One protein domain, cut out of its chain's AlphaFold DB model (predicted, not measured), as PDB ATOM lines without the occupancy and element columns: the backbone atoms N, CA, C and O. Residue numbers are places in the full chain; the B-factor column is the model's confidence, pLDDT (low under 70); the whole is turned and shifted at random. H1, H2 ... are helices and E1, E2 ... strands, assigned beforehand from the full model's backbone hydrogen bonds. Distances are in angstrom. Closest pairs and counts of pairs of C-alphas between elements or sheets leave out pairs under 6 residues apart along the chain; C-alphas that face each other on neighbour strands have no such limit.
ATOM      1  N   ALA A  20     199.467 167.236 151.500       94.69
ATOM      2  CA  ALA A  20     199.211 168.671 151.496       94.69
ATOM      3  C   ALA A  20     200.252 169.398 152.348       94.69
ATOM      4  O   ALA A  20     200.927 168.796 153.189       94.69
ATOM      5  N   ARG A  21     200.370 170.712 152.140       97.62
ATOM      6  CA  ARG A  21     201.167 171.585 153.003       97.62
ATOM      7  C   ARG A  21     200.519 171.638 154.385       97.62
ATOM      8  O   ARG A  21     199.408 172.135 154.518       97.62
ATOM      9  N   CYS A  22     201.196 171.110 155.402       97.81
ATOM     10  CA  CYS A  22     200.703 171.121 156.775       97.81
ATOM     11  C   CYS A  22     200.481 172.563 157.249       97.81
ATOM     12  O   CYS A  22     201.402 173.374 157.197       97.81
ATOM     13  N   ALA A  23     199.297 172.854 157.780       97.31
ATOM     14  CA  ALA A  23     198.932 174.175 158.285       97.31
ATOM     15  C   ALA A  23     199.735 174.614 159.523       97.31
ATOM     16  O   ALA A  23     199.705 175.782 159.884       97.31
ATOM     17  N   ILE A  24     200.435 173.685 160.185       96.69
ATOM     18  CA  ILE A  24     201.225 173.971 161.391       96.69
ATOM     19  C   ILE A  24     202.720 174.065 161.064       96.69
ATOM     20  O   ILE A  24     203.341 175.078 161.352       96.69
ATOM     21  N   CYS A  25     203.317 173.033 160.457       97.31
ATOM     22  CA  CYS A  25     204.758 173.037 160.161       97.31
ATOM     23  C   CYS A  25     205.125 173.508 158.747       97.31
ATOM     24  O   CYS A  25     206.306 173.618 158.443       97.31
ATOM     25  N   GLY A  26     204.158 173.712 157.849       97.12
ATOM     26  CA  GLY A  26     204.414 174.154 156.474       97.12
ATOM     27  C   GLY A  26     205.048 173.113 155.542       97.12
ATOM     28  O   GLY A  26     205.239 173.404 154.364       97.12
ATOM     29  N   HIS A  27     205.362 171.904 156.013       97.44
ATOM     30  CA  HIS A  27     205.920 170.840 155.169       97.44
ATOM     31  C   HIS A  27     204.840 170.101 154.373       97.44
ATOM     32  O   HIS A  27     203.719 169.917 154.852       97.44
ATOM     33  N   GLN A  28     205.191 169.629 153.174       96.50
ATOM     34  CA  GLN A  28     204.347 168.734 152.385       96.50
ATOM     35  C   GLN A  28     204.392 167.325 152.994       96.50
ATOM     36  O   GLN A  28     205.444 166.693 153.044       96.50
ATOM     37  N   CYS A  29     203.264 166.854 153.526       93.75
ATOM     38  CA  CYS A  29     203.164 165.599 154.281       93.75
ATOM     39  C   CYS A  29     201.800 164.925 154.043       93.75
ATOM     40  O   CYS A  29     200.848 165.622 153.681       93.75
ATOM     41  N   PRO A  30     201.656 163.615 154.334       92.00
ATOM     42  CA  PRO A  30     200.345 162.971 154.390       92.00
ATOM     43  C   PRO A  30     199.430 163.673 155.403       92.00
ATOM     44  O   PRO A  30     199.835 163.936 156.546       92.00
ATOM     45  N   VAL A  31     198.189 163.954 155.006       92.62
ATOM     46  CA  VAL A  31     197.199 164.619 155.864       92.62
ATOM     47  C   VAL A  31     196.664 163.650 156.915       92.62
ATOM     48  O   VAL A  31     195.936 162.711 156.628       92.62
ATOM     49  N   HIS A  32     196.990 163.849 158.185       92.62
ATOM     50  CA  HIS A  32     196.442 162.983 159.229       92.62
ATOM     51  C   HIS A  32     195.012 163.372 159.612       92.62
ATOM     52  O   HIS A  32     194.162 162.505 159.799       92.62
ATOM     53  N   THR A  33     194.761 164.675 159.727       93.00
ATOM     54  CA  THR A  33     193.439 165.236 160.005       93.00
ATOM     55  C   THR A  33     193.288 166.592 159.325       93.00
ATOM     56  O   THR A  33     194.277 167.213 158.925       93.00
ATOM     57  N   ARG A  34     192.050 167.066 159.209       94.00
ATOM     58  CA  ARG A  34     191.726 168.429 158.789       94.00
ATOM     59  C   ARG A  34     191.048 169.131 159.953       94.00
ATOM     60  O   ARG A  34     189.964 168.741 160.373       94.00
ATOM     61  N   TRP A  35     191.724 170.138 160.481       96.50
ATOM     62  CA  TRP A  35     191.176 171.052 161.474       96.50
ATOM     63  C   TRP A  35     190.726 172.346 160.795       96.50
ATOM     64  O   TRP A  35     191.060 172.550 159.627       96.50
ATOM     65  N   PRO A  36     190.017 173.242 161.500       96.38
ATOM     66  CA  PRO A  36     189.713 174.567 160.965       96.38
ATOM     67  C   PRO A  36     190.951 175.351 160.504       96.38
ATOM     68  O   PRO A  36     190.872 176.072 159.519       96.38
ATOM     69  N   VAL A  37     192.121 175.153 161.130       95.94
ATOM     70  CA  VAL A  37     193.393 175.722 160.625       95.94
ATOM     71  C   VAL A  37     193.851 175.170 159.272       95.94
ATOM     72  O   VAL A  37     194.726 175.758 158.648       95.94
ATOM     73  N   GLY A  38     193.314 174.033 158.828       96.06
ATOM     74  CA  GLY A  38     193.686 173.361 157.586       96.06
ATOM     75  C   GLY A  38     194.184 171.920 157.778       96.06
ATOM     76  O   GLY A  38     193.947 171.295 158.819       96.06
ATOM     77  N   PRO A  39     194.847 171.338 156.758       96.56
ATOM     78  CA  PRO A  39     195.395 169.985 156.828       96.56
ATOM     79  C   PRO A  39     196.562 169.901 157.818       96.56
ATOM     80  O   PRO A  39     197.481 170.716 157.785       96.56
ATOM     81  N   VAL A  40     196.572 168.879 158.672       96.81
ATOM     82  CA  VAL A  40     197.586 168.701 159.720       96.81
ATOM     83  C   VAL A  40     198.227 167.321 159.603       96.81
ATOM     84  O   VAL A  40     197.541 166.303 159.517       96.81
ATOM     85  N   CYS A  41     199.562 167.276 159.610       96.31
ATOM     86  CA  CYS A  41     200.313 166.020 159.597       96.31
ATOM     87  C   CYS A  41     200.286 165.327 160.973       96.31
ATOM     88  O   CYS A  41     200.079 165.967 162.005       96.31
ATOM     89  N   LEU A  42     200.561 164.018 161.013       94.94
ATOM     90  CA  LEU A  42     200.488 163.218 162.248       94.94
ATOM     91  C   LEU A  42     201.375 163.768 163.380       94.94
ATOM     92  O   LEU A  42     200.973 163.756 164.543       94.94
ATOM     93  N   ARG A  43     202.571 164.275 163.051       96.25
ATOM     94  CA  ARG A  43     203.502 164.850 164.035       96.25
ATOM     95  C   ARG A  43     202.922 166.100 164.693       96.25
ATOM     96  O   ARG A  43     202.932 166.195 165.918       96.25
ATOM     97  N   CYS A  44     202.407 167.029 163.890       97.62
ATOM     98  CA  CYS A  44     201.817 168.265 164.400       97.62
ATOM     99  C   CYS A  44     200.538 167.977 165.183       97.62
ATOM    100  O   CYS A  44     200.391 168.482 166.286       97.62
ATOM    101  N   TYR A  45     199.688 167.072 164.691       96.25
ATOM    102  CA  TYR A  45     198.504 166.611 165.413       96.25
ATOM    103  C   TYR A  45     198.839 166.103 166.822       96.25
ATOM    104  O   TYR A  45     198.277 166.580 167.806       96.25
ATOM    105  N   ARG A  46     199.799 165.169 166.933       95.69
ATOM    106  CA  ARG A  46     200.218 164.611 168.229       95.69
ATOM    107  C   ARG A  46     200.794 165.684 169.148       95.69
ATOM    108  O   ARG A  46     200.488 165.674 170.333       95.69
ATOM    109  N   ARG A  47     201.606 166.603 168.614       96.38
ATOM    110  CA  ARG A  47     202.189 167.710 169.384       96.38
ATOM    111  C   ARG A  47     201.100 168.644 169.913       96.38
ATOM    112  O   ARG A  47     201.052 168.859 171.112       96.38
ATOM    113  N   THR A  48     200.214 169.152 169.062       96.62
ATOM    114  CA  THR A  48     199.185 170.117 169.479       96.62
ATOM    115  C   THR A  48     198.243 169.534 170.531       96.62
ATOM    116  O   THR A  48     197.866 170.226 171.466       96.62
ATOM    117  N   ILE A  49     197.889 168.250 170.426       95.62
ATOM    118  CA  ILE A  49     197.037 167.606 171.436       95.62
ATOM    119  C   ILE A  49     197.806 167.325 172.734       95.62
ATOM    120  O   ILE A  49     197.234 167.434 173.811       95.62
ATOM    121  N   ALA A  50     199.085 166.944 172.657       93.75
ATOM    122  CA  ALA A  50     199.890 166.645 173.843       93.75
ATOM    123  C   ALA A  50     200.311 167.894 174.631       93.75
ATOM    124  O   ALA A  50     200.578 167.788 175.824       93.75
ATOM    125  N   TYR A  51     200.375 169.052 173.972       94.94
ATOM    126  CA  TYR A  51     200.796 170.317 174.569       94.94
ATOM    127  C   TYR A  51     199.736 171.391 174.293       94.94
ATOM    128  O   TYR A  51     199.895 172.164 173.349       94.94
ATOM    129  N   PRO A  52     198.639 171.408 175.073       95.31
ATOM    130  CA  PRO A  52     197.667 172.493 175.052       95.31
ATOM    131  C   PRO A  52     198.326 173.853 175.313       95.31
ATOM    132  O   PRO A  52     199.279 173.951 176.085       95.31
ATOM    133  N   GLU A  53     197.776 174.899 174.710       96.69
ATOM    134  CA  GLU A  53     198.291 176.269 174.769       96.69
ATOM    135  C   GLU A  53     197.168 177.235 175.169       96.69
ATOM    136  O   GLU A  53     195.983 176.897 175.097       96.69
ATOM    137  N   THR A  54     197.525 178.444 175.598       97.81
ATOM    138  CA  THR A  54     196.559 179.496 175.939       97.81
ATOM    139  C   THR A  54     195.775 179.928 174.701       97.81
ATOM    140  O   THR A  54     196.350 180.373 173.709       97.81
ATOM    141  N   CYS A  55     194.450 179.810 174.752       97.50
ATOM    142  CA  CYS A  55     193.564 180.271 173.692       97.50
ATOM    143  C   CYS A  55     193.563 181.802 173.619       97.50
ATOM    144  O   CYS A  55     193.267 182.456 174.619       97.50
ATOM    145  N   ALA A  56     193.799 182.369 172.432       97.88
ATOM    146  CA  ALA A  56     193.806 183.821 172.248       97.88
ATOM    147  C   ALA A  56     192.442 184.488 172.526       97.88
ATOM    148  O   ALA A  56     192.402 185.657 172.890       97.88
ATOM    149  N   ALA A  57     191.334 183.747 172.390       97.19
ATOM    150  CA  ALA A  57     189.984 184.281 172.573       97.19
ATOM    151  C   ALA A  57     189.450 184.140 174.011       97.19
ATOM    152  O   ALA A  57     188.911 185.098 174.555       97.19
ATOM    153  N   CYS A  58     189.573 182.960 174.634       96.75
ATOM    154  CA  CYS A  58     189.006 182.707 175.969       96.75
ATOM    155  C   CYS A  58     190.032 182.679 177.110       96.75
ATOM    156  O   CYS A  58     189.634 182.587 178.263       96.75
ATOM    157  N   GLY A  59     191.337 182.713 176.819       97.06
ATOM    158  CA  GLY A  59     192.398 182.673 177.833       97.06
ATOM    159  C   GLY A  59     192.654 181.300 178.472       97.06
ATOM    160  O   GLY A  59     193.663 181.127 179.151       97.06
ATOM    161  N   ASP A  60     191.807 180.298 178.229       95.94
ATOM    162  CA  ASP A  60     192.005 178.953 178.777       95.94
ATOM    163  C   ASP A  60     193.124 178.185 178.062       95.94
ATOM    164  O   ASP A  60     193.292 178.272 176.843       95.94
ATOM    165  N   THR A  61     193.812 177.319 178.805       96.31
ATOM    166  CA  THR A  61     194.741 176.324 178.251       96.31
ATOM    167  C   THR A  61     193.969 175.207 177.537       96.31
ATOM    168  O   THR A  61     193.356 174.354 178.184       96.31
ATOM    169  N   LYS A  62     193.991 175.196 176.198       96.31
ATOM    170  CA  LYS A  62     193.192 174.307 175.333       96.31
ATOM    171  C   LYS A  62     194.010 173.752 174.163       96.31
ATOM    172  O   LYS A  62     195.058 174.275 173.797       96.31
ATOM    173  N   VAL A  63     193.504 172.699 173.517       97.12
ATOM    174  CA  VAL A  63     194.032 172.279 172.210       97.12
ATOM    175  C   VAL A  63     193.549 173.278 171.161       97.12
ATOM    176  O   VAL A  63     192.352 173.383 170.884       97.12
ATOM    177  N   LEU A  64     194.483 174.036 170.590       97.25
ATOM    178  CA  LEU A  64     194.173 175.071 169.607       97.25
ATOM    179  C   LEU A  64     194.112 174.443 168.216       97.25
ATOM    180  O   LEU A  64     195.092 173.867 167.746       97.25
ATOM    181  N   ILE A  65     192.965 174.522 167.550       97.38
ATOM    182  CA  ILE A  65     192.732 173.860 166.252       97.38
ATOM    183  C   ILE A  65     192.233 174.815 165.171       97.38
ATOM    184  O   ILE A  65     192.007 174.402 164.036       97.38
ATOM    185  N   ALA A  66     192.076 176.088 165.503       97.19
ATOM    186  CA  ALA A  66     191.542 177.102 164.615       97.19
ATOM    187  C   ALA A  66     192.376 178.386 164.674       97.19
ATOM    188  O   ALA A  66     193.246 178.534 165.539       97.19
ATOM    189  N   LEU A  67     192.116 179.275 163.717       96.69
ATOM    190  CA  LEU A  67     192.581 180.656 163.718       96.69
ATOM    191  C   LEU A  67     191.364 181.572 163.859       96.69
ATOM    192  O   LEU A  67     190.305 181.249 163.319       96.69
ATOM    193  N   ASP A  68     191.506 182.682 164.575       95.38
ATOM    194  CA  ASP A  68     190.519 183.762 164.557       95.38
ATOM    195  C   ASP A  68     190.715 184.699 163.347       95.38
ATOM    196  O   ASP A  68     191.568 184.470 162.486       95.38
ATOM    197  N   ALA A  69     189.923 185.774 163.280       93.31
ATOM    198  CA  ALA A  69     189.973 186.761 162.198       93.31
ATOM    199  C   ALA A  69     191.315 187.511 162.094       93.31
ATOM    200  O   ALA A  69     191.619 188.076 161.046       93.31
ATOM    201  N   THR A  70     192.119 187.518 163.160       95.19
ATOM    202  CA  THR A  70     193.445 188.152 163.196       95.19
ATOM    203  C   THR A  70     194.568 187.182 162.826       95.19
ATOM    204  O   THR A  70     195.718 187.590 162.671       95.19
ATOM    205  N   GLY A  71     194.247 185.894 162.670       94.81
ATOM    206  CA  GLY A  71     195.222 184.828 162.462       94.81
ATOM    207  C   GLY A  71     195.805 184.261 163.760       94.81
ATOM    208  O   GLY A  71     196.745 183.467 163.690       94.81
ATOM    209  N   ALA A  72     195.274 184.616 164.934       96.62
ATOM    210  CA  ALA A  72     195.726 184.066 166.209       96.62
ATOM    211  C   ALA A  72     195.110 182.685 166.480       96.62
ATOM    212  O   ALA A  72     194.012 182.363 166.028       96.62
ATOM    213  N   ARG A  73     195.828 181.831 167.219       96.62
ATOM    214  CA  ARG A  73     195.424 180.443 167.496       96.62
ATOM    215  C   ARG A  73     194.307 180.395 168.541       96.62
ATOM    216  O   ARG A  73     194.456 180.917 169.644       96.62
ATOM    217  N   VAL A  74     193.222 179.687 168.228       97.81
ATOM    218  CA  VAL A  74     192.064 179.537 169.122       97.81
ATOM    219  C   VAL A  74     191.599 178.083 169.247       97.81
ATOM    220  O   VAL A  74     191.884 177.223 168.403       97.81
ATOM    221  N   CYS A  75     190.912 177.789 170.352       97.12
ATOM    222  CA  CYS A  75     190.342 176.473 170.629       97.12
ATOM    223  C   CYS A  75     189.103 176.197 169.763       97.12
ATOM    224  O   CYS A  75     188.519 177.111 169.180       97.12
ATOM    225  N   GLY A  76     188.683 174.932 169.696       94.44
ATOM    226  CA  GLY A  76     187.531 174.536 168.885       94.44
ATOM    227  C   GLY A  76     186.230 175.239 169.272       94.44
ATOM    228  O   GLY A  76     185.531 175.742 168.399       94.44
ATOM    229  N   SER A  77     185.953 175.371 170.571       94.38
ATOM    230  CA  SER A  77     184.758 176.068 171.062       94.38
ATOM    231  C   SER A  77     184.728 177.539 170.636       94.38
ATOM    232  O   SER A  77     183.701 178.011 170.163       94.38
ATOM    233  N   CYS A  78     185.859 178.250 170.726       96.31
ATOM    234  CA  CYS A  78     185.965 179.646 170.276       96.31
ATOM    235  C   CYS A  78     185.841 179.787 168.753       96.31
ATOM    236  O   CYS A  78     185.390 180.815 168.265       96.31
ATOM    237  N   ALA A  79     186.204 178.746 168.003       95.44
ATOM    238  CA  ALA A  79     185.984 178.667 166.562       95.44
ATOM    239  C   ALA A  79     184.623 178.068 166.175       95.44
ATOM    240  O   ALA A  79     184.406 177.746 165.007       95.44
ATOM    241  N   ASN A  80     183.718 177.898 167.143       94.25
ATOM    242  CA  ASN A  80     182.381 177.345 166.959       94.25
ATOM    243  C   ASN A  80     182.363 175.956 166.284       94.25
ATOM    244  O   ASN A  80     181.487 175.644 165.478       94.25
ATOM    245  N   VAL A  81     183.345 175.108 166.614       92.25
ATOM    246  CA  VAL A  81     183.400 173.702 166.195       92.25
ATOM    247  C   VAL A  81     183.306 172.762 167.394       92.25
ATOM    248  O   VAL A  81     183.795 173.051 168.483       92.25
ATOM    249  N   SER A  82     182.711 171.588 167.185       86.81
ATOM    250  CA  SER A  82     182.438 170.607 168.247       86.81
ATOM    251  C   SER A  82     183.669 169.849 168.761       86.81
ATOM    252  O   SER A  82     183.564 169.081 169.714       86.81
ATOM    253  N   ILE A  83     184.833 170.028 168.135       87.06
ATOM    254  CA  ILE A  83     186.070 169.329 168.492       87.06
ATOM    255  C   ILE A  83     186.875 170.204 169.457       87.06
ATOM    256  O   ILE A  83     187.508 171.157 169.018       87.06
ATOM    257  N   ASP A  84     186.910 169.878 170.747       84.19
ATOM    258  CA  ASP A  84     187.597 170.706 171.756       84.19
ATOM    259  C   ASP A  84     188.697 169.972 172.551       84.19
ATOM    260  O   ASP A  84     189.455 170.600 173.291       84.19
ATOM    261  N   TYR A  85     188.816 168.649 172.369       92.88
ATOM    262  CA  TYR A  85     189.767 167.777 173.071       92.88
ATOM    263  C   TYR A  85     189.701 167.899 174.604       92.88
ATOM    264  O   TYR A  85     190.688 167.648 175.298       92.88
ATOM    265  N   THR A  86     188.534 168.251 175.147       93.19
ATOM    266  CA  THR A  86     188.295 168.324 176.589       93.19
ATOM    267  C   THR A  86     187.865 166.955 177.106       93.19
ATOM    268  O   THR A  86     186.995 166.297 176.532       93.19
TER     269      THR A  86
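Overview. This is residues 20 to 86 of the 144 residues of an uncharacterized protein of Mycobacterium xenopi 4042 (UniProt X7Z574). With little regular structure, the domain is two small loop-rich lobes, one with hairpin E4-E5, the other with E1 and hairpin E2-E3, bridged by short helix H1. Of 67 printed residues, 25 are in named elements, in order E1, E2, E3, H1, E4, E5; the class is mixed and both two-stranded sheets are antiparallel. It is compact, with radius of gyration of the C-alphas 11.2 A and spans of 31 by 24 by 18 A.

Along the chain. E4 is residues 64 to 67, E5 73 to 75, E2 33 to 35 and E3 38 to 40. H1, residues 42 to 50, measures 12.1 A between end C-alphas. E1, residues 28 to 30, begins at C-alpha (204.347, 168.734, 152.385); E5 ends at (190.342, 176.473, 170.629).

Arrangement. Hairpin E4-E5 has N 65 and O 74 3.0 A apart; hairpin E2-E3 has N 38 and O 35 at 2.8 A. The closest C-alphas of E2 and E4, Trp 35 and Ile 65, are 5.8 A apart; those of H1 and E4, Thr 48 and Leu 64, 7.0 A. In H1 every O i to N i+4 pair is within hydrogen-bond range. E1 and E5 are apart.

Size, cuts and confidence. The farthest C-alphas, Pro 30 and Gly 59, are 31.6 A apart. The printed part has no cut; link H1 to E4 is long. No printed residue is under 70 in pLDDT.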